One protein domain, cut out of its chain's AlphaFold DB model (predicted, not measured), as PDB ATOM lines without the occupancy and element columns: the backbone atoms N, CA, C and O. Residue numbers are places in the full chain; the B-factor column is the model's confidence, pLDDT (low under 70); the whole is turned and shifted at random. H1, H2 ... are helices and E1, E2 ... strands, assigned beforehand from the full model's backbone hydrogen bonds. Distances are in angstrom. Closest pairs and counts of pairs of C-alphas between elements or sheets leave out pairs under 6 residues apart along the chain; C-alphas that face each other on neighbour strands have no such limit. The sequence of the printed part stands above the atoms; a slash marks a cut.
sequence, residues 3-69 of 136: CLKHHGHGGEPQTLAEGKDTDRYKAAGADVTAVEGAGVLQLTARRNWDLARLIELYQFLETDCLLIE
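This is residues 3 to 69 of the 136 residues of the protein "Molybdopterin-guanine dinucleotide biosynthesis adapter protein" of Bacillus subtilis (UniProt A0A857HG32). The model is two small lobes in a flat, loosely joined whole: one lobe is a tiny parallel sheet of E1 and E4 with H2 over one face of it, the other a longer hairpin of E2 and E3 with the short helix H1 packed near its base, by E2. A long loop, residues 6 to 20, and the tight link from E3 to H2 run between the lobes, and the tip of the hairpin, residues 36 to 41, sticks out free. The printed part has 67 residues with two named helices and four named strands, in the order E1, H1, E2, E3, H2, E4 along the chain; the class is mixed, helices and strands. There are two sheets of two strands each, E1 beside E4, parallel, and E2 beside E3, antiparallel. The whole is only just loose, close to compact, with a radius of gyration of the C-alphas of 13.3 A and spans of 33 by 33 by 16 A.

E1, residues 3 to 5, and E4, residues 66 to 69, are parallel neighbours, with 25 degrees between their N-to-C directions. C-alphas 4 and 68 face each other at 4.8 A. N 4 and O 67 are 2.8 A apart, within hydrogen-bond range, as are N 69 and O 4, at 2.8 A. H1, residues 21 to 27, has 6 pairs of C-alphas within 8 A of E2, residues 32 to 37; the closest are those of Thr 22 and Thr 33, 6.0 A apart. E2 and E3, residues 40 to 45, form a hairpin, and their N-to-C directions stand at 174 degrees, antiparallel. C-alphas 34 and 43 face each other at 4.4 A. N 35 and O 42 are within hydrogen-bond range at 2.9 A, and so are N 44 and O 33, at 2.9 A. H1 and E3 are near each other, with 6 pairs of C-alphas within 10 A. H2, residues 51 to 60, has 2 pairs of C-alphas within 8 A of E4; the closest are those of Tyr 58 and Leu 66, 7.5 A apart. H2 and E1 are near each other, with 5 pairs of C-alphas within 10 A. Among the pairs that are apart are H1 and H2, E1 and E3, and E2 and E4. In H1 and H2 every O i to N i+4 pair is within hydrogen-bond range.

E1 begins at C-alpha 3, (139.115, 162.183, 159.564), and its first and last C-alphas are 6.8 A apart. H1, Asp 21 to Ala 27, measures 9.6 A from first to last C-alpha. E2, Val 32 to Gly 37, measures 17.0 A and ends at C-alpha 37, (157.423, 168.736, 167.726). E3, Val 40 to Ala 45, measures 16.3 A. H2, Leu 51 to Phe 60, is the longest helix by residues and measures 14.2 A. E4, Leu 66 to Glu 69, measures 10.0 A and ends at C-alpha 69, (136.372, 157.833, 153.722).

The two C-alphas farthest apart are those of Ala 28 and Asp 64, at 35.9 A, while the first and last printed C-alphas, of Cys 3 and Glu 69, are 7.8 A apart. The printed part has no cut. The link from E1 to H1, 15 residues, is long; the links H1 to E2, E2 to E3, E3 to H2 and H2 to E4 are tight. The mean pLDDT of the printed part is 88.7, and five residues are under 70: residue 10 and residues 16 to 19.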
ATOM      1  N   CYS A   3     139.314 162.737 160.906       97.25
ATOM      2  CA  CYS A   3     139.115 162.183 159.564       97.25
ATOM      3  C   CYS A   3     139.928 160.894 159.402       97.25
ATOM      4  O   CYS A   3     141.143 160.923 159.590       97.25
ATOM      5  N   LEU A   4     139.276 159.796 159.015       96.88
ATOM      6  CA  LEU A   4     139.878 158.485 158.763       96.88
ATOM      7  C   LEU A   4     139.678 158.087 157.298       96.88
ATOM      8  O   LEU A   4     138.555 158.078 156.807       96.88
ATOM      9  N   LYS A   5     140.746 157.677 156.613       94.38
ATOM     10  CA  LYS A   5     140.680 157.167 155.238       94.38
ATOM     11  C   LYS A   5     141.112 155.710 155.173       94.38
ATOM     12  O   LYS A   5     142.171 155.345 155.675       94.38
ATOM     13  N   HIS A   6     140.319 154.886 154.498       92.06
ATOM     14  CA  HIS A   6     140.685 153.516 154.169       92.06
ATOM     15  C   HIS A   6     141.389 153.436 152.811       92.06
ATOM     16  O   HIS A   6     140.857 153.888 151.796       92.06
ATOM     17  N   HIS A   7     142.555 152.792 152.764       86.38
ATOM     18  CA  HIS A   7     143.268 152.524 151.516       86.38
ATOM     19  C   HIS A   7     142.731 151.244 150.845       86.38
ATOM     20  O   HIS A   7     143.303 150.162 150.948       86.38
ATOM     21  N   GLY A   8     141.573 151.359 150.185       70.56
ATOM     22  CA  GLY A   8     140.791 150.213 149.693       70.56
ATOM     23  C   GLY A   8     141.354 149.459 148.480       70.56
ATOM     24  O   GLY A   8     140.807 148.420 148.122       70.56
ATOM     25  N   HIS A   9     142.425 149.949 147.850       72.62
ATOM     26  CA  HIS A   9     143.062 149.296 146.696       72.62
ATOM     27  C   HIS A   9     144.227 148.368 147.085       72.62
ATOM     28  O   HIS A   9     144.931 147.864 146.212       72.62
ATOM     29  N   GLY A  10     144.404 148.108 148.385       67.69
ATOM     30  CA  GLY A  10     145.531 147.340 148.907       67.69
ATOM     31  C   GLY A  10     146.811 148.171 148.992       67.69
ATOM     32  O   GLY A  10     146.890 149.280 148.468       67.69
ATOM     33  N   GLY A  11     147.808 147.647 149.702       79.06
ATOM     34  CA  GLY A  11     149.062 148.354 149.963       79.06
ATOM     35  C   GLY A  11     149.021 149.258 151.194       79.06
ATOM     36  O   GLY A  11     147.982 149.461 151.825       79.06
ATOM     37  N   GLU A  12     150.197 149.757 151.553       82.50
ATOM     38  CA  GLU A  12     150.395 150.618 152.716       82.50
ATOM     39  C   GLU A  12     150.135 152.086 152.348       82.50
ATOM     40  O   GLU A  12     150.327 152.471 151.191       82.50
ATOM     41  N   PRO A  13     149.693 152.923 153.306       83.62
ATOM     42  CA  PRO A  13     149.641 154.364 153.102       83.62
ATOM     43  C   PRO A  13     150.999 154.902 152.646       83.62
ATOM     44  O   PRO A  13     152.040 154.395 153.061       83.62
ATOM     45  N   GLN A  14     150.991 155.961 151.835       78.62
ATOM     46  CA  GLN A  14     152.229 156.642 151.459       78.62
ATOM     47  C   GLN A  14     152.967 157.117 152.716       78.62
ATOM     48  O   GLN A  14     152.398 157.801 153.571       78.62
ATOM     49  N   THR A  15     154.237 156.738 152.830       70.44
ATOM     50  CA  THR A  15     155.065 157.095 153.980       70.44
ATOM     51  C   THR A  15     155.506 158.551 153.858       70.44
ATOM     52  O   THR A  15     156.097 158.953 152.864       70.44
ATOM     53  N   LEU A  16     155.259 159.357 154.892       65.62
ATOM     54  CA  LEU A  16     155.635 160.783 154.934       65.62
ATOM     55  C   LEU A  16     157.126 161.026 155.258       65.62
ATOM     56  O   LEU A  16     157.556 162.174 155.383       65.62
ATOM     57  N   ALA A  17     157.898 159.962 155.476       61.69
ATOM     58  CA  ALA A  17     159.170 160.010 156.190       61.69
ATOM     59  C   ALA A  17     160.339 159.320 155.471       61.69
ATOM     60  O   ALA A  17     161.360 159.105 156.126       61.69
ATOM     61  N   GLU A  18     160.224 159.039 154.162       62.25
ATOM     62  CA  GLU A  18     161.273 158.335 153.406       62.25
ATOM     63  C   GLU A  18     162.653 158.966 153.651       62.25
ATOM     64  O   GLU A  18     162.899 160.134 153.344       62.25
ATOM     65  N   GLY A  19     163.549 158.192 154.273       62.00
ATOM     66  CA  GLY A  19     164.923 158.602 154.582       62.00
ATOM     67  C   GLY A  19     165.145 159.340 155.913       62.00
ATOM     68  O   GLY A  19     166.278 159.734 156.185       62.00
ATOM     69  N   LYS A  20     164.125 159.519 156.765       76.81
ATOM     70  CA  LYS A  20     164.262 160.113 158.116       76.81
ATOM     71  C   LYS A  20     164.480 159.052 159.206       76.81
ATOM     72  O   LYS A  20     164.271 157.861 158.985       76.81
ATOM     73  N   ASP A  21     164.874 159.478 160.411       77.88
ATOM     74  CA  ASP A  21     165.137 158.566 161.541       77.88
ATOM     75  C   ASP A  21     163.937 157.680 161.900       77.88
ATOM     76  O   ASP A  21     164.115 156.516 162.249       77.88
ATOM     77  N   THR A  22     162.713 158.172 161.714       76.62
ATOM     78  CA  THR A  22     161.476 157.402 161.885       76.62
ATOM     79  C   THR A  22     161.445 156.147 161.010       76.62
ATOM     80  O   THR A  22     161.061 155.074 161.473       76.62
ATOM     81  N   ASP A  23     161.905 156.254 159.766       80.31
ATOM     82  CA  ASP A  23     161.967 155.124 158.841       80.31
ATOM     83  C   ASP A  23     163.154 154.208 159.137       80.31
ATOM     84  O   ASP A  23     163.041 152.991 158.993       80.31
ATOM     85  N   ARG A  24     164.259 154.756 159.660       83.75
ATOM     86  CA  ARG A  24     165.370 153.945 160.182       83.75
ATOM     87  C   ARG A  24     164.938 153.108 161.385       83.75
ATOM     88  O   ARG A  24     165.304 151.938 161.456       83.75
ATOM     89  N   TYR A  25     164.132 153.657 162.295       85.62
ATOM     90  CA  TYR A  25     163.580 152.900 163.423       85.62
ATOM     91  C   TYR A  25     162.641 151.786 162.957       85.62
ATOM     92  O   TYR A  25     162.766 150.658 163.431       85.62
ATOM     93  N   LYS A  26     161.761 152.053 161.981       85.62
ATOM     94  CA  LYS A  26     160.930 151.003 161.361       85.62
ATOM     95  C   LYS A  26     161.781 149.913 160.718       85.62
ATOM     96  O   LYS A  26     161.538 148.736 160.962       85.62
ATOM     97  N   ALA A  27     162.796 150.291 159.936       85.31
ATOM     98  CA  ALA A  27     163.710 149.346 159.291       85.31
ATOM     99  C   ALA A  27     164.500 148.507 160.309       85.31
ATOM    100  O   ALA A  27     164.825 147.354 160.038       85.31
ATOM    101  N   ALA A  28     164.760 149.057 161.498       88.88
ATOM    102  CA  ALA A  28     165.367 148.350 162.621       88.88
ATOM    103  C   ALA A  28     164.385 147.451 163.406       88.88
ATOM    104  O   ALA A  28     164.801 146.804 164.366       88.88
ATOM    105  N   GLY A  29     163.108 147.386 163.012       89.38
ATOM    106  CA  GLY A  29     162.097 146.504 163.605       89.38
ATOM    107  C   GLY A  29     161.118 147.182 164.565       89.38
ATOM    108  O   GLY A  29     160.393 146.488 165.273       89.38
ATOM    109  N   ALA A  30     161.073 148.517 164.619       91.38
ATOM    110  CA  ALA A  30     160.081 149.209 165.431       91.38
ATOM    111  C   ALA A  30     158.668 149.064 164.839       91.38
ATOM    112  O   ALA A  30     158.373 149.509 163.730       91.38
ATOM    113  N   ASP A  31     157.777 148.492 165.639       88.94
ATOM    114  CA  ASP A  31     156.354 148.308 165.341       88.94
ATOM    115  C   ASP A  31     155.542 149.613 165.317       88.94
ATOM    116  O   ASP A  31     154.537 149.742 164.607       88.94
ATOM    117  N   VAL A  32     155.958 150.564 166.154       92.75
ATOM    118  CA  VAL A  32     155.348 151.882 166.323       92.75
ATOM    119  C   VAL A  32     156.466 152.906 166.391       92.75
ATOM    120  O   VAL A  32     157.417 152.748 167.154       92.75
ATOM    121  N   THR A  33     156.339 153.967 165.607       92.00
ATOM    122  CA  THR A  33     157.302 155.066 165.562       92.00
ATOM    123  C   THR A  33     156.559 156.384 165.565       92.00
ATOM    124  O   THR A  33     155.565 156.521 164.847       92.00
ATOM    125  N   ALA A  34     157.065 157.357 166.312       91.94
ATOM    126  CA  ALA A  34     156.498 158.690 166.351       91.94
ATOM    127  C   ALA A  34     157.584 159.763 166.301       91.94
ATOM    128  O   ALA A  34     158.698 159.546 166.773       91.94
ATOM    129  N   VAL A  35     157.227 160.921 165.757       91.56
ATOM    130  CA  VAL A  35     157.966 162.174 165.917       91.56
ATOM    131  C   VAL A  35     156.969 163.218 166.396       91.56
ATOM    132  O   VAL A  35     155.907 163.374 165.794       91.56
ATOM    133  N   GLU A  36     157.303 163.908 167.480       94.25
ATOM    134  CA  GLU A  36     156.549 165.054 167.984       94.25
ATOM    135  C   GLU A  36     157.429 166.301 167.908       94.25
ATOM    136  O   GLU A  36     158.646 166.234 168.103       94.25
ATOM    137  N   GLY A  37     156.809 167.430 167.580       94.19
ATOM    138  CA  GLY A  37     157.423 168.736 167.726       94.19
ATOM    139  C   GLY A  37     156.408 169.848 167.506       94.19
ATOM    140  O   GLY A  37     155.556 169.761 166.622       94.19
ATOM    141  N   ALA A  38     156.523 170.912 168.303       96.00
ATOM    142  CA  ALA A  38     155.638 172.076 168.250       96.00
ATOM    143  C   ALA A  38     154.139 171.721 168.361       96.00
ATOM    144  O   ALA A  38     153.298 172.391 167.760       96.00
ATOM    145  N   GLY A  39     153.799 170.671 169.122       94.56
ATOM    146  CA  GLY A  39     152.412 170.249 169.329       94.56
ATOM    147  C   GLY A  39     151.821 169.443 168.170       94.56
ATOM    148  O   GLY A  39     150.606 169.266 168.112       94.56
ATOM    149  N   VAL A  40     152.652 168.953 167.245       94.69
ATOM    150  CA  VAL A  40     152.232 168.107 166.120       94.69
ATOM    151  C   VAL A  40     152.844 166.720 166.263       94.69
ATOM    152  O   VAL A  40     154.061 166.581 166.363       94.69
ATOM    153  N   LEU A  41     151.997 165.690 166.212       94.06
ATOM    154  CA  LEU A  41     152.399 164.286 166.263       94.06
ATOM    155  C   LEU A  41     152.319 163.644 164.873       94.06
ATOM    156  O   LEU A  41     151.256 163.602 164.255       94.06
ATOM    157  N   GLN A  42     153.426 163.070 164.410       91.88
ATOM    158  CA  GLN A  42     153.451 162.137 163.284       91.88
ATOM    159  C   GLN A  42     153.651 160.724 163.820       91.88
ATOM    160  O   GLN A  42     154.720 160.409 164.334       91.88
ATOM    161  N   LEU A  43     152.635 159.870 163.693       91.69
ATOM    162  CA  LEU A  43     152.639 158.495 164.194       91.69
ATOM    163  C   LEU A  43     152.531 157.504 163.031       91.69
ATOM    164  O   LEU A  43     151.713 157.665 162.129       91.69
ATOM    165  N   THR A  44     153.319 156.434 163.068       91.56
ATOM    166  CA  THR A  44     153.083 155.233 162.257       91.56
ATOM    167  C   THR A  44     153.029 154.021 163.170       91.56
ATOM    168  O   THR A  44     153.906 153.846 164.012       91.56
ATOM    169  N   ALA A  45     152.022 153.170 162.986       92.50
ATOM    170  CA  ALA A  45     151.837 151.961 163.775       92.50
ATOM    171  C   ALA A  45     151.380 150.801 162.885       92.50
ATOM    172  O   ALA A  45     150.312 150.861 162.266       92.50
ATOM    173  N   ARG A  46     152.172 149.724 162.842       89.88
ATOM    174  CA  ARG A  46     151.810 148.490 162.135       89.88
ATOM    175  C   ARG A  46     151.031 147.579 163.078       89.88
ATOM    176  O   ARG A  46     151.571 147.056 164.050       89.88
ATOM    177  N   ARG A  47     149.742 147.392 162.802       92.38
ATOM    178  CA  ARG A  47     148.837 146.506 163.547       92.38
ATOM    179  C   ARG A  47     147.833 145.876 162.588       92.38
ATOM    180  O   ARG A  47     147.649 146.354 161.469       92.38
ATOM    181  N   ASN A  48     147.131 144.856 163.068       92.00
ATOM    182  CA  ASN A  48     145.907 144.375 162.433       92.00
ATOM    183  C   ASN A  48     144.764 145.328 162.803       92.00
ATOM    184  O   ASN A  48     144.063 145.120 163.798       92.00
ATOM    185  N   TRP A  49     144.664 146.423 162.052       94.69
ATOM    186  CA  TRP A  49     143.654 147.455 162.254       94.69
ATOM    187  C   TRP A  49     142.290 146.991 161.745       94.69
ATOM    188  O   TRP A  49     142.142 146.622 160.581       94.69
ATOM    189  N   ASP A  50     141.289 147.069 162.613       95.00
ATOM    190  CA  ASP A  50     139.878 147.046 162.247       95.00
ATOM    191  C   ASP A  50     139.255 148.419 162.539       95.00
ATOM    192  O   ASP A  50     139.865 149.280 163.182       95.00
ATOM    193  N   LEU A  51     138.047 148.651 162.024       96.56
ATOM    194  CA  LEU A  51     137.392 149.948 162.168       96.56
ATOM    195  C   LEU A  51     137.067 150.284 163.633       96.56
ATOM    196  O   LEU A  51     137.132 151.452 163.999       96.56
ATOM    197  N   ALA A  52     136.755 149.289 164.466       97.00
ATOM    198  CA  ALA A  52     136.416 149.516 165.870       97.00
ATOM    199  C   ALA A  52     137.621 150.069 166.646       97.00
ATOM    200  O   ALA A  52     137.514 151.115 167.279       97.00
ATOM    201  N   ARG A  53     138.798 149.449 166.494       97.56
ATOM    202  CA  ARG A  53     140.054 149.934 167.090       97.56
ATOM    203  C   ARG A  53     140.467 151.301 166.573       97.56
ATOM    204  O   ARG A  53     141.032 152.099 167.316       97.56
ATOM    205  N   LEU A  54     140.223 151.571 165.290       97.69
ATOM    206  CA  LEU A  54     140.485 152.893 164.731       97.69
ATOM    207  C   LEU A  54     139.575 153.934 165.390       97.69
ATOM    208  O   LEU A  54     140.070 154.972 165.797       97.69
ATOM    209  N   ILE A  55     138.284 153.649 165.573       97.88
ATOM    210  CA  ILE A  55     137.360 154.552 166.279       97.88
ATOM    211  C   ILE A  55     137.812 154.792 167.726       97.88
ATOM    212  O   ILE A  55     137.873 155.946 168.144       97.88
ATOM    213  N   GLU A  56     138.195 153.744 168.458       97.88
ATOM    214  CA  GLU A  56     138.740 153.869 169.820       97.88
ATOM    215  C   GLU A  56     139.993 154.755 169.863       97.88
ATOM    216  O   GLU A  56     140.155 155.555 170.781       97.88
ATOM    217  N   LEU A  57     140.865 154.679 168.850       97.94
ATOM    218  CA  LEU A  57     142.033 155.557 168.745       97.94
ATOM    219  C   LEU A  57     141.631 157.033 168.600       97.94
ATOM    220  O   LEU A  57     142.228 157.888 169.247       97.94
ATOM    221  N   TYR A  58     140.622 157.350 167.786       97.88
ATOM    222  CA  TYR A  58     140.125 158.729 167.657       97.88
ATOM    223  C   TYR A  58     139.434 159.218 168.939       97.88
ATOM    224  O   TYR A  58     139.577 160.385 169.301       97.88
ATOM    225  N   GLN A  59     138.749 158.333 169.668       97.00
ATOM    226  CA  GLN A  59     138.194 158.647 170.990       97.00
ATOM    227  C   GLN A  59     139.294 158.920 172.020       97.00
ATOM    228  O   GLN A  59     139.200 159.881 172.775       97.00
ATOM    229  N   PHE A  60     140.357 158.111 172.026       97.69
ATOM    230  CA  PHE A  60     141.528 158.321 172.879       97.69
ATOM    231  C   PHE A  60     142.235 159.651 172.579       97.69
ATOM    232  O   PHE A  60     142.760 160.286 173.485       97.69
ATOM    233  N   LEU A  61     142.221 160.088 171.317       97.38
ATOM    234  CA  LEU A  61     142.708 161.401 170.882       97.38
ATOM    235  C   LEU A  61     141.694 162.539 171.120       97.38
ATOM    236  O   LEU A  61     141.876 163.629 170.579       97.38
ATOM    237  N   GLU A  62     140.638 162.285 171.897       96.56
ATOM    238  CA  GLU A  62     139.641 163.267 172.334       96.56
ATOM    239  C   GLU A  62     138.907 163.970 171.176       96.56
ATOM    240  O   GLU A  62     138.574 165.151 171.247       96.56
ATOM    241  N   THR A  63     138.632 163.260 170.074       95.38
ATOM    242  CA  THR A  63     137.814 163.825 168.988       95.38
ATOM    243  C   THR A  63     136.318 163.656 169.247       95.38
ATOM    244  O   THR A  63     135.861 162.538 169.471       95.38
ATOM    245  N   ASP A  64     135.540 164.731 169.086       94.81
ATOM    246  CA  ASP A  64     134.077 164.705 169.294       94.81
ATOM    247  C   ASP A  64     133.309 163.895 168.236       94.81
ATOM    248  O   ASP A  64     132.248 163.335 168.497       94.81
ATOM    249  N   CYS A  65     133.824 163.867 167.005       95.31
ATOM    250  CA  CYS A  65     133.194 163.212 165.862       95.31
ATOM    251  C   CYS A  65     134.242 162.775 164.832       95.31
ATOM    252  O   CYS A  65     135.343 163.336 164.779       95.31
ATOM    253  N   LEU A  66     133.889 161.795 163.993       96.62
ATOM    254  CA  LEU A  66     134.786 161.175 163.019       96.62
ATOM    255  C   LEU A  66     134.136 161.088 161.632       96.62
ATOM    256  O   LEU A  66     133.099 160.448 161.464       96.62
ATOM    257  N   LEU A  67     134.786 161.677 160.626       97.06
ATOM    258  CA  LEU A  67     134.452 161.498 159.214       97.06
ATOM    259  C   LEU A  67     135.281 160.349 158.626       97.06
ATOM    260  O   LEU A  67     136.499 160.318 158.792       97.06
ATOM    261  N   ILE A  68     134.641 159.410 157.923       96.94
ATOM    262  CA  ILE A  68     135.305 158.212 157.390       96.94
ATOM    263  C   ILE A  68     135.172 158.161 155.862       96.94
ATOM    264  O   ILE A  68     134.069 158.061 155.332       96.94
ATOM    265  N   GLU A  69     136.299 158.150 155.150       95.19
ATOM    266  CA  GLU A  69     136.372 157.833 153.722       95.19
ATOM    267  C   GLU A  69     136.635 156.328 153.545       95.19
ATOM    268  O   GLU A  69     137.712 155.822 153.872       95.19
TER     269      GLU A  69